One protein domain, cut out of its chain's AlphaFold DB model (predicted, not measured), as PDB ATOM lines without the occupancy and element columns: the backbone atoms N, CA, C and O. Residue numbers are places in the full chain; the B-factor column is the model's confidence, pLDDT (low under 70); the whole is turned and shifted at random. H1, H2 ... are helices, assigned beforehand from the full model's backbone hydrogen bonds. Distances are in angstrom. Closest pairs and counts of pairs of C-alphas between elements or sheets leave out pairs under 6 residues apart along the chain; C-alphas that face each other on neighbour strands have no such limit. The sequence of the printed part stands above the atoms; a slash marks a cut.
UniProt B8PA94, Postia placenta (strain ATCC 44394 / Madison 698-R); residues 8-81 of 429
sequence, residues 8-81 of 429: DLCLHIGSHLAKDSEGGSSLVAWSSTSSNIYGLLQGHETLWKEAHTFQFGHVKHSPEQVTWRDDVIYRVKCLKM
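This is residues 8 to 81 of the 429 residues of a protein of Postia placenta (strain ATCC 44394 / Madison 698-R) (UniProt B8PA94). A small rounded cluster of five short helices is built round H2, with H1, H4 and H5 packed on it and H3 meeting it at a corner. H1 folds back into H2 as a helical hairpin, H4 and H5 lie side by side running the same way, and a long loop, residues 57 to 67, leads from the end of H4 back to the beginning of H5. The printed part has 74 residues with five named helices, H1 to H5 in chain order, and no named strand; its class is all helix. It is compact, with a radius of gyration of the C-alphas of 11.3 A, and spans 30 by 26 by 20 A.

H4, residues 45 to 56, and H5, residues 68 to 79, touch at a shallow tilt of 30 degrees and run the same way. Their closest C-alphas, those of Trp 48 and Arg 69, are 5.1 A apart, and H5 touches H4 with residues 68 to 72 alone. H1, residues 8 to 18, touches H4 at a shallow tilt of 21 degrees, the same way; the closest C-alphas, of Ala 18 and Ala 51, are 4.2 A apart. H1 and H5 are apart. The hub is H2, residues 24 to 31, which touches four helices. It touches H4 at a steep tilt of 40 degrees, opposite ways, with the C-alphas of Gly 24 and Ala 51 closest at 4.6 A. H5 touches H2 with residues 72 to 76 alone, at a steep tilt of 69.6 degrees, only just short of about perpendicular; the closest C-alphas, of Ser 25 and Val 76, are 5.8 A apart. H1 and H2 form a hairpin, at a shallow tilt of 34.8 degrees, only just short of steep, with the C-alphas of Ala 18 and Gly 24 closest at 5.0 A. H3, residues 35 to 42, and H2 touch only at the corner, the closest C-alphas, of Ser 31 and Tyr 38, being 4.6 A apart. H3 and H1 only just touch, with 3 pairs of C-alphas within 8 A, the closest those of Leu 11 and Leu 41 at 7.6 A. In H1, H2, H3, H4 and H5 every O i to N i+4 pair is within hydrogen-bond range.

H4 is 15.7 A from first to last C-alpha and begins at C-alpha 45 (-29.664, -16.890, 70.463). H5 is 16.1 A long and ends at C-alpha 79 (-27.446, -2.390, 85.094). H1 is 15.0 A long from C-alpha 8 (-23.956, -30.167, 75.364), and H2 and H3 are 10.3 A each.

The C-alphas farthest apart, of Asp 8 and Met 81, are 33.7 A apart. The printed part has no cut. The link from H4 to H5, 11 residues, is long; the other three are tight. The mean pLDDT of the printed part is 71.7, with residues 21 to 24, 55 to 66 and 70 to 81 under 70.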
ATOM      1  N   ASP A   8     -22.689 -29.941  74.657       77.06
ATOM      2  CA  ASP A   8     -23.956 -30.167  75.364       77.06
ATOM      3  C   ASP A   8     -23.868 -29.822  76.855       77.06
ATOM      4  O   ASP A   8     -24.780 -29.207  77.409       77.06
ATOM      5  N   LEU A   9     -22.748 -30.156  77.507       79.25
ATOM      6  CA  LEU A   9     -22.526 -29.838  78.917       79.25
ATOM      7  C   LEU A   9     -22.340 -28.328  79.123       79.25
ATOM      8  O   LEU A   9     -22.875 -27.771  80.081       79.25
ATOM      9  N   CYS A  10     -21.660 -27.649  78.197       77.44
ATOM     10  CA  CYS A  10     -21.576 -26.189  78.193       77.44
ATOM     11  C   CYS A  10     -22.956 -25.531  78.002       77.44
ATOM     12  O   CYS A  10     -23.297 -24.606  78.736       77.44
ATOM     13  N   LEU A  11     -23.782 -26.011  77.070       80.75
ATOM     14  CA  LEU A  11     -25.127 -25.459  76.857       80.75
ATOM     15  C   LEU A  11     -26.061 -25.735  78.042       80.75
ATOM     16  O   LEU A  11     -26.848 -24.862  78.416       80.75
ATOM     17  N   HIS A  12     -25.931 -26.897  78.686       83.06
ATOM     18  CA  HIS A  12     -26.670 -27.226  79.903       83.06
ATOM     19  C   HIS A  12     -26.308 -26.282  81.061       83.06
ATOM     20  O   HIS A  12     -27.201 -25.695  81.673       83.06
ATOM     21  N   ILE A  13     -25.010 -26.065  81.315       84.06
ATOM     22  CA  ILE A  13     -24.528 -25.078  82.300       84.06
ATOM     23  C   ILE A  13     -25.036 -23.674  81.938       84.06
ATOM     24  O   ILE A  13     -25.544 -22.962  82.803       84.06
ATOM     25  N   GLY A  14     -24.982 -23.302  80.657       83.69
ATOM     26  CA  GLY A  14     -25.492 -22.027  80.157       83.69
ATOM     27  C   GLY A  14     -26.972 -21.792  80.473       83.69
ATOM     28  O   GLY A  14     -27.310 -20.706  80.933       83.69
ATOM     29  N   SER A  15     -27.851 -22.786  80.279       84.44
ATOM     30  CA  SER A  15     -29.295 -22.638  80.565       84.44
ATOM     31  C   SER A  15     -29.602 -22.545  82.063       84.44
ATOM     32  O   SER A  15     -30.525 -21.825  82.441       84.44
ATOM     33  N   HIS A  16     -28.800 -23.176  82.931       83.81
ATOM     34  CA  HIS A  16     -28.894 -22.933  84.379       83.81
ATOM     35  C   HIS A  16     -28.491 -21.498  84.736       83.81
ATOM     36  O   HIS A  16     -29.239 -20.821  85.433       83.81
ATOM     37  N   LEU A  17     -27.370 -20.995  84.202       83.62
ATOM     38  CA  LEU A  17     -26.918 -19.613  84.439       83.62
ATOM     39  C   LEU A  17     -27.866 -18.563  83.833       83.62
ATOM     40  O   LEU A  17     -28.008 -17.475  84.377       83.62
ATOM     41  N   ALA A  18     -28.557 -18.875  82.734       81.25
ATOM     42  CA  ALA A  18     -29.594 -18.013  82.160       81.25
ATOM     43  C   ALA A  18     -30.810 -17.818  83.092       81.25
ATOM     44  O   ALA A  18     -31.538 -16.836  82.943       81.25
ATOM     45  N   LYS A  19     -31.027 -18.747  84.035       79.69
ATOM     46  CA  LYS A  19     -32.193 -18.834  84.936       79.69
ATOM     47  C   LYS A  19     -31.834 -18.684  86.417       79.69
ATOM     48  O   LYS A  19     -32.666 -18.969  87.277       79.69
ATOM     49  N   ASP A  20     -30.596 -18.311  86.734       75.81
ATOM     50  CA  ASP A  20     -30.159 -18.187  88.123       75.81
ATOM     51  C   ASP A  20     -30.636 -16.876  88.778       75.81
ATOM     52  O   ASP A  20     -31.261 -16.021  88.150       75.81
ATOM     53  N   SER A  21     -30.348 -16.705  90.069       58.03
ATOM     54  CA  SER A  21     -30.770 -15.533  90.849       58.03
ATOM     55  C   SER A  21     -30.160 -14.191  90.406       58.03
ATOM     56  O   SER A  21     -30.652 -13.141  90.824       58.03
ATOM     57  N   GLU A  22     -29.104 -14.193  89.588       58.62
ATOM     58  CA  GLU A  22     -28.526 -12.994  88.961       58.62
ATOM     59  C   GLU A  22     -28.919 -12.855  87.472       58.62
ATOM     60  O   GLU A  22     -28.713 -11.790  86.867       58.62
ATOM     61  N   GLY A  23     -29.533 -13.898  86.905       63.88
ATOM     62  CA  GLY A  23     -30.049 -13.987  85.543       63.88
ATOM     63  C   GLY A  23     -28.941 -13.991  84.491       63.88
ATOM     64  O   GLY A  23     -27.808 -14.409  84.729       63.88
ATOM     65  N   GLY A  24     -29.231 -13.412  83.324       66.38
ATOM     66  CA  GLY A  24     -28.254 -13.217  82.248       66.38
ATOM     67  C   GLY A  24     -26.936 -12.544  82.660       66.38
ATOM     68  O   GLY A  24     -25.951 -12.680  81.938       66.38
ATOM     69  N   SER A  25     -26.852 -11.894  83.827       72.81
ATOM     70  CA  SER A  25     -25.594 -11.414  84.420       72.81
ATOM     71  C   SER A  25     -24.538 -12.517  84.556       72.81
ATOM     72  O   SER A  25     -23.381 -12.293  84.185       72.81
ATOM     73  N   SER A  26     -24.931 -13.696  85.048       79.25
ATOM     74  CA  SER A  26     -24.048 -14.850  85.234       79.25
ATOM     75  C   SER A  26     -23.639 -15.467  83.905       79.25
ATOM     76  O   SER A  26     -22.472 -15.807  83.710       79.25
ATOM     77  N   LEU A  27     -24.571 -15.542  82.950       82.75
ATOM     78  CA  LEU A  27     -24.291 -16.001  81.591       82.75
ATOM     79  C   LEU A  27     -23.301 -15.064  80.870       82.75
ATOM     80  O   LEU A  27     -22.341 -15.535  80.257       82.75
ATOM     81  N   VAL A  28     -23.468 -13.741  81.003       80.06
ATOM     82  CA  VAL A  28     -22.509 -12.741  80.497       80.06
ATOM     83  C   VAL A  28     -21.148 -12.911  81.173       80.06
ATOM     84  O   VAL A  28     -20.134 -12.976  80.475       80.06
ATOM     85  N   ALA A  29     -21.105 -13.037  82.503       80.56
ATOM     86  CA  ALA A  29     -19.859 -13.247  83.239       80.56
ATOM     87  C   ALA A  29     -19.140 -14.522  82.767       80.56
ATOM     88  O   ALA A  29     -17.966 -14.457  82.399       80.56
ATOM     89  N   TRP A  30     -19.851 -15.646  82.672       81.38
ATOM     90  CA  TRP A  30     -19.296 -16.917  82.213       81.38
ATOM     91  C   TRP A  30     -18.795 -16.847  80.763       81.38
ATOM     92  O   TRP A  30     -17.666 -17.264  80.494       81.38
ATOM     93  N   SER A  31     -19.548 -16.204  79.861       82.25
ATOM     94  CA  SER A  31     -19.120 -15.958  78.473       82.25
ATOM     95  C   SER A  31     -17.818 -15.154  78.365       82.25
ATOM     96  O   SER A  31     -17.076 -15.321  77.402       82.25
ATOM     97  N   SER A  32     -17.492 -14.330  79.367       79.31
ATOM     98  CA  SER A  32     -16.253 -13.542  79.406       79.31
ATOM     99  C   SER A  32     -15.036 -14.286  79.984       79.31
ATOM    100  O   SER A  32     -13.925 -13.768  79.915       79.31
ATOM    101  N   THR A  33     -15.205 -15.503  80.520       78.62
ATOM    102  CA  THR A  33     -14.107 -16.258  81.167       78.62
ATOM    103  C   THR A  33     -13.136 -16.937  80.195       78.62
ATOM    104  O   THR A  33     -12.022 -17.285  80.585       78.62
ATOM    105  N   SER A  34     -13.534 -17.163  78.940       78.50
ATOM    106  CA  SER A  34     -12.703 -17.822  77.926       78.50
ATOM    107  C   SER A  34     -13.219 -17.539  76.517       78.50
ATOM    108  O   SER A  34     -14.423 -17.604  76.282       78.50
ATOM    109  N   SER A  35     -12.310 -17.343  75.556       74.69
ATOM    110  CA  SER A  35     -12.625 -17.244  74.122       74.69
ATOM    111  C   SER A  35     -13.399 -18.453  73.585       74.69
ATOM    112  O   SER A  35     -14.237 -18.300  72.700       74.69
ATOM    113  N   ASN A  36     -13.155 -19.647  74.134       76.75
ATOM    114  CA  ASN A  36     -13.842 -20.863  73.707       76.75
ATOM    115  C   ASN A  36     -15.297 -20.855  74.193       76.75
ATOM    116  O   ASN A  36     -16.203 -21.118  73.414       76.75
ATOM    117  N   ILE A  37     -15.530 -20.483  75.456       76.62
ATOM    118  CA  ILE A  37     -16.881 -20.373  76.035       76.62
ATOM    119  C   ILE A  37     -17.652 -19.230  75.357       76.62
ATOM    120  O   ILE A  37     -18.812 -19.404  74.997       76.62
ATOM    121  N   TYR A  38     -16.989 -18.101  75.094       78.00
ATOM    122  CA  TYR A  38     -17.526 -16.993  74.304       78.00
ATOM    123  C   TYR A  38     -18.012 -17.452  72.921       78.00
ATOM    124  O   TYR A  38     -19.167 -17.215  72.572       78.00
ATOM    125  N   GLY A  39     -17.152 -18.138  72.155       77.06
ATOM    126  CA  GLY A  39     -17.472 -18.608  70.805       77.06
ATOM    127  C   GLY A  39     -18.579 -19.662  70.783       77.06
ATOM    128  O   GLY A  39     -19.457 -19.599  69.925       77.06
ATOM    129  N   LEU A  40     -18.589 -20.577  71.760       79.88
ATOM    130  CA  LEU A  40     -19.669 -21.552  71.935       79.88
ATOM    131  C   LEU A  40     -21.004 -20.841  72.196       79.88
ATOM    132  O   LEU A  40     -21.971 -21.084  71.488       79.88
ATOM    133  N   LEU A  41     -21.066 -19.920  73.163       78.19
ATOM    134  CA  LEU A  41     -22.316 -19.245  73.532       78.19
ATOM    135  C   LEU A  41     -22.797 -18.226  72.488       78.19
ATOM    136  O   LEU A  41     -23.990 -17.926  72.449       78.19
ATOM    137  N   GLN A  42     -21.914 -17.695  71.639       78.69
ATOM    138  CA  GLN A  42     -22.268 -16.690  70.631       78.69
ATOM    139  C   GLN A  42     -23.297 -17.194  69.602       78.69
ATOM    140  O   GLN A  42     -24.088 -16.393  69.114       78.69
ATOM    141  N   GLY A  43     -23.320 -18.496  69.295       75.75
ATOM    142  CA  GLY A  43     -24.237 -19.075  68.303       75.75
ATOM    143  C   GLY A  43     -25.654 -19.394  68.803       75.75
ATOM    144  O   GLY A  43     -26.514 -19.735  67.994       75.75
ATOM    145  N   HIS A  44     -25.927 -19.311  70.111       83.75
ATOM    146  CA  HIS A  44     -27.171 -19.823  70.706       83.75
ATOM    147  C   HIS A  44     -28.119 -18.708  71.169       83.75
ATOM    148  O   HIS A  44     -28.380 -18.536  72.357       83.75
ATOM    149  N   GLU A  45     -28.700 -17.979  70.214       83.25
ATOM    150  CA  GLU A  45     -29.664 -16.890  70.463       83.25
ATOM    151  C   GLU A  45     -30.848 -17.285  71.364       83.25
ATOM    152  O   GLU A  45     -31.304 -16.477  72.171       83.25
ATOM    153  N   THR A  46     -31.318 -18.536  71.300       83.56
ATOM    154  CA  THR A  46     -32.387 -19.049  72.178       83.56
ATOM    155  C   THR A  46     -32.020 -18.946  73.659       83.56
ATOM    156  O   THR A  46     -32.877 -18.625  74.480       83.56
ATOM    157  N   LEU A  47     -30.746 -19.169  73.997       85.12
ATOM    158  CA  LEU A  47     -30.234 -19.094  75.363       85.12
ATOM    159  C   LEU A  47     -30.171 -17.644  75.862       85.12
ATOM    160  O   LEU A  47     -30.547 -17.352  76.994       85.12
ATOM    161  N   TRP A  48     -29.753 -16.716  74.999       85.19
ATOM    162  CA  TRP A  48     -29.732 -15.288  75.317       85.19
ATOM    163  C   TRP A  48     -31.141 -14.698  75.419       85.19
ATOM    164  O   TRP A  48     -31.403 -13.899  76.314       85.19
ATOM    165  N   LYS A  49     -32.080 -15.150  74.582       84.75
ATOM    166  CA  LYS A  49     -33.507 -14.825  74.708       84.75
ATOM    167  C   LYS A  49     -34.098 -15.331  76.026       84.75
ATOM    168  O   LYS A  49     -34.899 -14.632  76.644       84.75
ATOM    169  N   GLU A  50     -33.720 -16.534  76.451       84.06
ATOM    170  CA  GLU A  50     -34.142 -17.123  77.724       84.06
ATOM    171  C   GLU A  50     -33.597 -16.308  78.910       84.06
ATOM    172  O   GLU A  50     -34.377 -15.873  79.757       84.06
ATOM    173  N   ALA A  51     -32.301 -15.980  78.893       78.00
ATOM    174  CA  ALA A  51     -31.657 -15.103  79.871       78.00
ATOM    175  C   ALA A  51     -32.272 -13.693  79.918       78.00
ATOM    176  O   ALA A  51     -32.481 -13.137  80.999       78.00
ATOM    177  N   HIS A  52     -32.599 -13.118  78.753       77.38
ATOM    178  CA  HIS A  52     -33.300 -11.836  78.657       77.38
ATOM    179  C   HIS A  52     -34.678 -11.912  79.306       77.38
ATOM    180  O   HIS A  52     -34.987 -11.121  80.191       77.38
ATOM    181  N   THR A  53     -35.472 -12.904  78.902       72.06
ATOM    182  CA  THR A  53     -36.851 -13.085  79.365       72.06
ATOM    183  C   THR A  53     -36.901 -13.275  80.878       72.06
ATOM    184  O   THR A  53     -37.754 -12.688  81.539       72.06
ATOM    185  N   PHE A  54     -35.969 -14.054  81.436       70.06
ATOM    186  CA  PHE A  54     -35.893 -14.310  82.871       70.06
ATOM    187  C   PHE A  54     -35.458 -13.070  83.672       70.06
ATOM    188  O   PHE A  54     -36.015 -12.796  84.731       70.06
ATOM    189  N   GLN A  55     -34.492 -12.293  83.166       63.94
ATOM    190  CA  GLN A  55     -33.923 -11.149  83.894       63.94
ATOM    191  C   GLN A  55     -34.673  -9.818  83.679       63.94
ATOM    192  O   GLN A  55     -34.673  -8.964  84.569       63.94
ATOM    193  N   PHE A  56     -35.275  -9.614  82.506       59.97
ATOM    194  CA  PHE A  56     -35.864  -8.341  82.064       59.97
ATOM    195  C   PHE A  56     -37.338  -8.451  81.634       59.97
ATOM    196  O   PHE A  56     -37.943  -7.433  81.291       59.97
ATOM    197  N   GLY A  57     -37.926  -9.651  81.663       59.56
ATOM    198  CA  GLY A  57     -39.310  -9.903  81.266       59.56
ATOM    199  C   GLY A  57     -39.528  -9.976  79.749       59.56
ATOM    200  O   GLY A  57     -38.609  -9.859  78.939       59.56
ATOM    201  N   HIS A  58     -40.782 -10.177  79.341       55.47
ATOM    202  CA  HIS A  58     -41.148 -10.267  77.928       55.47
ATOM    203  C   HIS A  58     -41.187  -8.887  77.255       55.47
ATOM    204  O   HIS A  58     -42.075  -8.077  77.518       55.47
ATOM    205  N   VAL A  59     -40.272  -8.652  76.313       55.78
ATOM    206  CA  VAL A  59     -40.226  -7.439  75.479       55.78
ATOM    207  C   VAL A  59     -40.318  -7.824  73.999       55.78
ATOM    208  O   VAL A  59     -39.766  -8.842  73.579       55.78
ATOM    209  N   LYS A  60     -40.995  -7.005  73.179       53.44
ATOM    210  CA  LYS A  60     -40.922  -7.122  71.713       53.44
ATOM    211  C   LYS A  60     -39.506  -6.775  71.252       53.44
ATOM    212  O   LYS A  60     -39.121  -5.610  71.254       53.44
ATOM    213  N   HIS A  61     -38.751  -7.787  70.854       49.84
ATOM    214  CA  HIS A  61     -37.434  -7.627  70.250       49.84
ATOM    215  C   HIS A  61     -37.551  -7.488  68.730       49.84
ATOM    216  O   HIS A  61     -38.383  -8.157  68.115       49.84
ATOM    217  N   SER A  62     -36.713  -6.632  68.140       56.69
ATOM    218  CA  SER A  62     -36.566  -6.500  66.689       56.69
ATOM    219  C   SER A  62     -35.243  -7.154  66.266       56.69
ATOM    220  O   SER A  62     -34.197  -6.505  66.355       56.69
ATOM    221  N   PRO A  63     -35.258  -8.437  65.847       55.12
ATOM    222  CA  PRO A  63     -34.036  -9.185  65.533       55.12
ATOM    223  C   PRO A  63     -33.305  -8.670  64.281       55.12
ATOM    224  O   PRO A  63     -32.199  -9.107  63.991       55.12
ATOM    225  N   GLU A  64     -33.904  -7.736  63.538       52.47
ATOM    226  CA  GLU A  64     -33.322  -7.115  62.341       52.47
ATOM    227  C   GLU A  64     -32.233  -6.072  62.657       52.47
ATOM    228  O   GLU A  64     -31.548  -5.616  61.745       52.47
ATOM    229  N   GLN A  65     -32.075  -5.660  63.926       55.34
ATOM    230  CA  GLN A  65     -31.171  -4.561  64.310       55.34
ATOM    231  C   GLN A  65     -30.180  -4.899  65.434       55.34
ATOM    232  O   GLN A  65     -29.110  -4.296  65.492       55.34
ATOM    233  N   VAL A  66     -30.513  -5.827  66.337       66.94
ATOM    234  CA  VAL A  66     -29.675  -6.212  67.490       66.94
ATOM    235  C   VAL A  66     -29.896  -7.702  67.765       66.94
ATOM    236  O   VAL A  66     -31.024  -8.162  67.637       66.94
ATOM    237  N   THR A  67     -28.864  -8.455  68.159       77.50
ATOM    238  CA  THR A  67     -29.035  -9.847  68.627       77.50
ATOM    239  C   THR A  67     -29.540  -9.881  70.076       77.50
ATOM    240  O   THR A  67     -29.305  -8.938  70.842       77.50
ATOM    241  N   TRP A  68     -30.183 -10.967  70.512       79.06
ATOM    242  CA  TRP A  68     -30.544 -11.139  71.928       79.06
ATOM    243  C   TRP A  68     -29.307 -11.108  72.818       79.06
ATOM    244  O   TRP A  68     -29.337 -10.539  73.910       79.06
ATOM    245  N   ARG A  69     -28.206 -11.692  72.340       80.69
ATOM    246  CA  ARG A  69     -26.911 -11.664  73.015       80.69
ATOM    247  C   ARG A  69     -26.415 -10.239  73.253       80.69
ATOM    248  O   ARG A  69     -26.048  -9.906  74.380       80.69
ATOM    249  N   ASP A  70     -26.409  -9.402  72.220       69.50
ATOM    250  CA  ASP A  70     -25.905  -8.032  72.331       69.50
ATOM    251  C   ASP A  70     -26.846  -7.159  73.182       69.50
ATOM    252  O   ASP A  70     -26.355  -6.369  73.989       69.50
ATOM    253  N   ASP A  71     -28.171  -7.357  73.107       67.12
ATOM    254  CA  ASP A  71     -29.143  -6.679  73.983       67.12
ATOM    255  C   ASP A  71     -28.982  -7.105  75.459       67.12
ATOM    256  O   ASP A  71     -28.986  -6.248  76.345       67.12
ATOM    257  N   VAL A  72     -28.746  -8.391  75.757       69.94
ATOM    258  CA  VAL A  72     -28.454  -8.860  77.129       69.94
ATOM    259  C   VAL A  72     -27.129  -8.301  77.642       69.94
ATOM    260  O   VAL A  72     -27.094  -7.749  78.742       69.94
ATOM    261  N   ILE A  73     -26.044  -8.384  76.863       69.06
ATOM    262  CA  ILE A  73     -24.734  -7.828  77.252       69.06
ATOM    263  C   ILE A  73     -24.849  -6.317  77.494       69.06
ATOM    264  O   ILE A  73     -24.333  -5.809  78.497       69.06
ATOM    265  N   TYR A  74     -25.559  -5.600  76.619       60.00
ATOM    266  CA  TYR A  74     -25.811  -4.169  76.759       60.00
ATOM    267  C   TYR A  74     -26.620  -3.859  78.023       60.00
ATOM    268  O   TYR A  74     -26.176  -3.050  78.838       60.00
ATOM    269  N   ARG A  75     -27.745  -4.545  78.264       57.94
ATOM    270  CA  ARG A  75     -28.583  -4.337  79.460       57.94
ATOM    271  C   ARG A  75     -27.870  -4.696  80.758       57.94
ATOM    272  O   ARG A  75     -27.960  -3.932  81.713       57.94
ATOM    273  N   VAL A  76     -27.108  -5.791  80.801       61.47
ATOM    274  CA  VAL A  76     -26.275  -6.165  81.962       61.47
ATOM    275  C   VAL A  76     -25.182  -5.117  82.217       61.47
ATOM    276  O   VAL A  76     -24.889  -4.796  83.372       61.47
ATOM    277  N   LYS A  77     -24.609  -4.520  81.165       57.09
ATOM    278  CA  LYS A  77     -23.678  -3.387  81.291       57.09
ATOM    279  C   LYS A  77     -24.390  -2.119  81.781       57.09
ATOM    280  O   LYS A  77     -23.864  -1.455  82.672       57.09
ATOM    281  N   CYS A  78     -25.593  -1.823  81.288       49.25
ATOM    282  CA  CYS A  78     -26.432  -0.719  81.761       49.25
ATOM    283  C   CYS A  78     -26.836  -0.883  83.231       49.25
ATOM    284  O   CYS A  78     -26.728   0.075  83.990       49.25
ATOM    285  N   LEU A  79     -27.191  -2.094  83.679       48.97
ATOM    286  CA  LEU A  79     -27.446  -2.390  85.094       48.97
ATOM    287  C   LEU A  79     -26.252  -2.045  85.992       48.97
ATOM    288  O   LEU A  79     -26.457  -1.711  87.154       48.97
ATOM    289  N   LYS A  80     -25.015  -2.114  85.485       48.72
ATOM    290  CA  LYS A  80     -23.788  -1.756  86.220       48.72
ATOM    291  C   LYS A  80     -23.450  -0.258  86.160       48.72
ATOM    292  O   LYS A  80     -22.494   0.161  86.808       48.72
ATOM    293  N   MET A  81     -24.203   0.565  85.424       43.09
ATOM    294  CA  MET A  81     -23.954   2.010  85.359       43.09
ATOM    295  C   MET A  81     -24.341   2.690  86.685       43.09
ATOM    296  O   MET A  81     -25.404   2.377  87.228       43.09
TER     297      MET A  81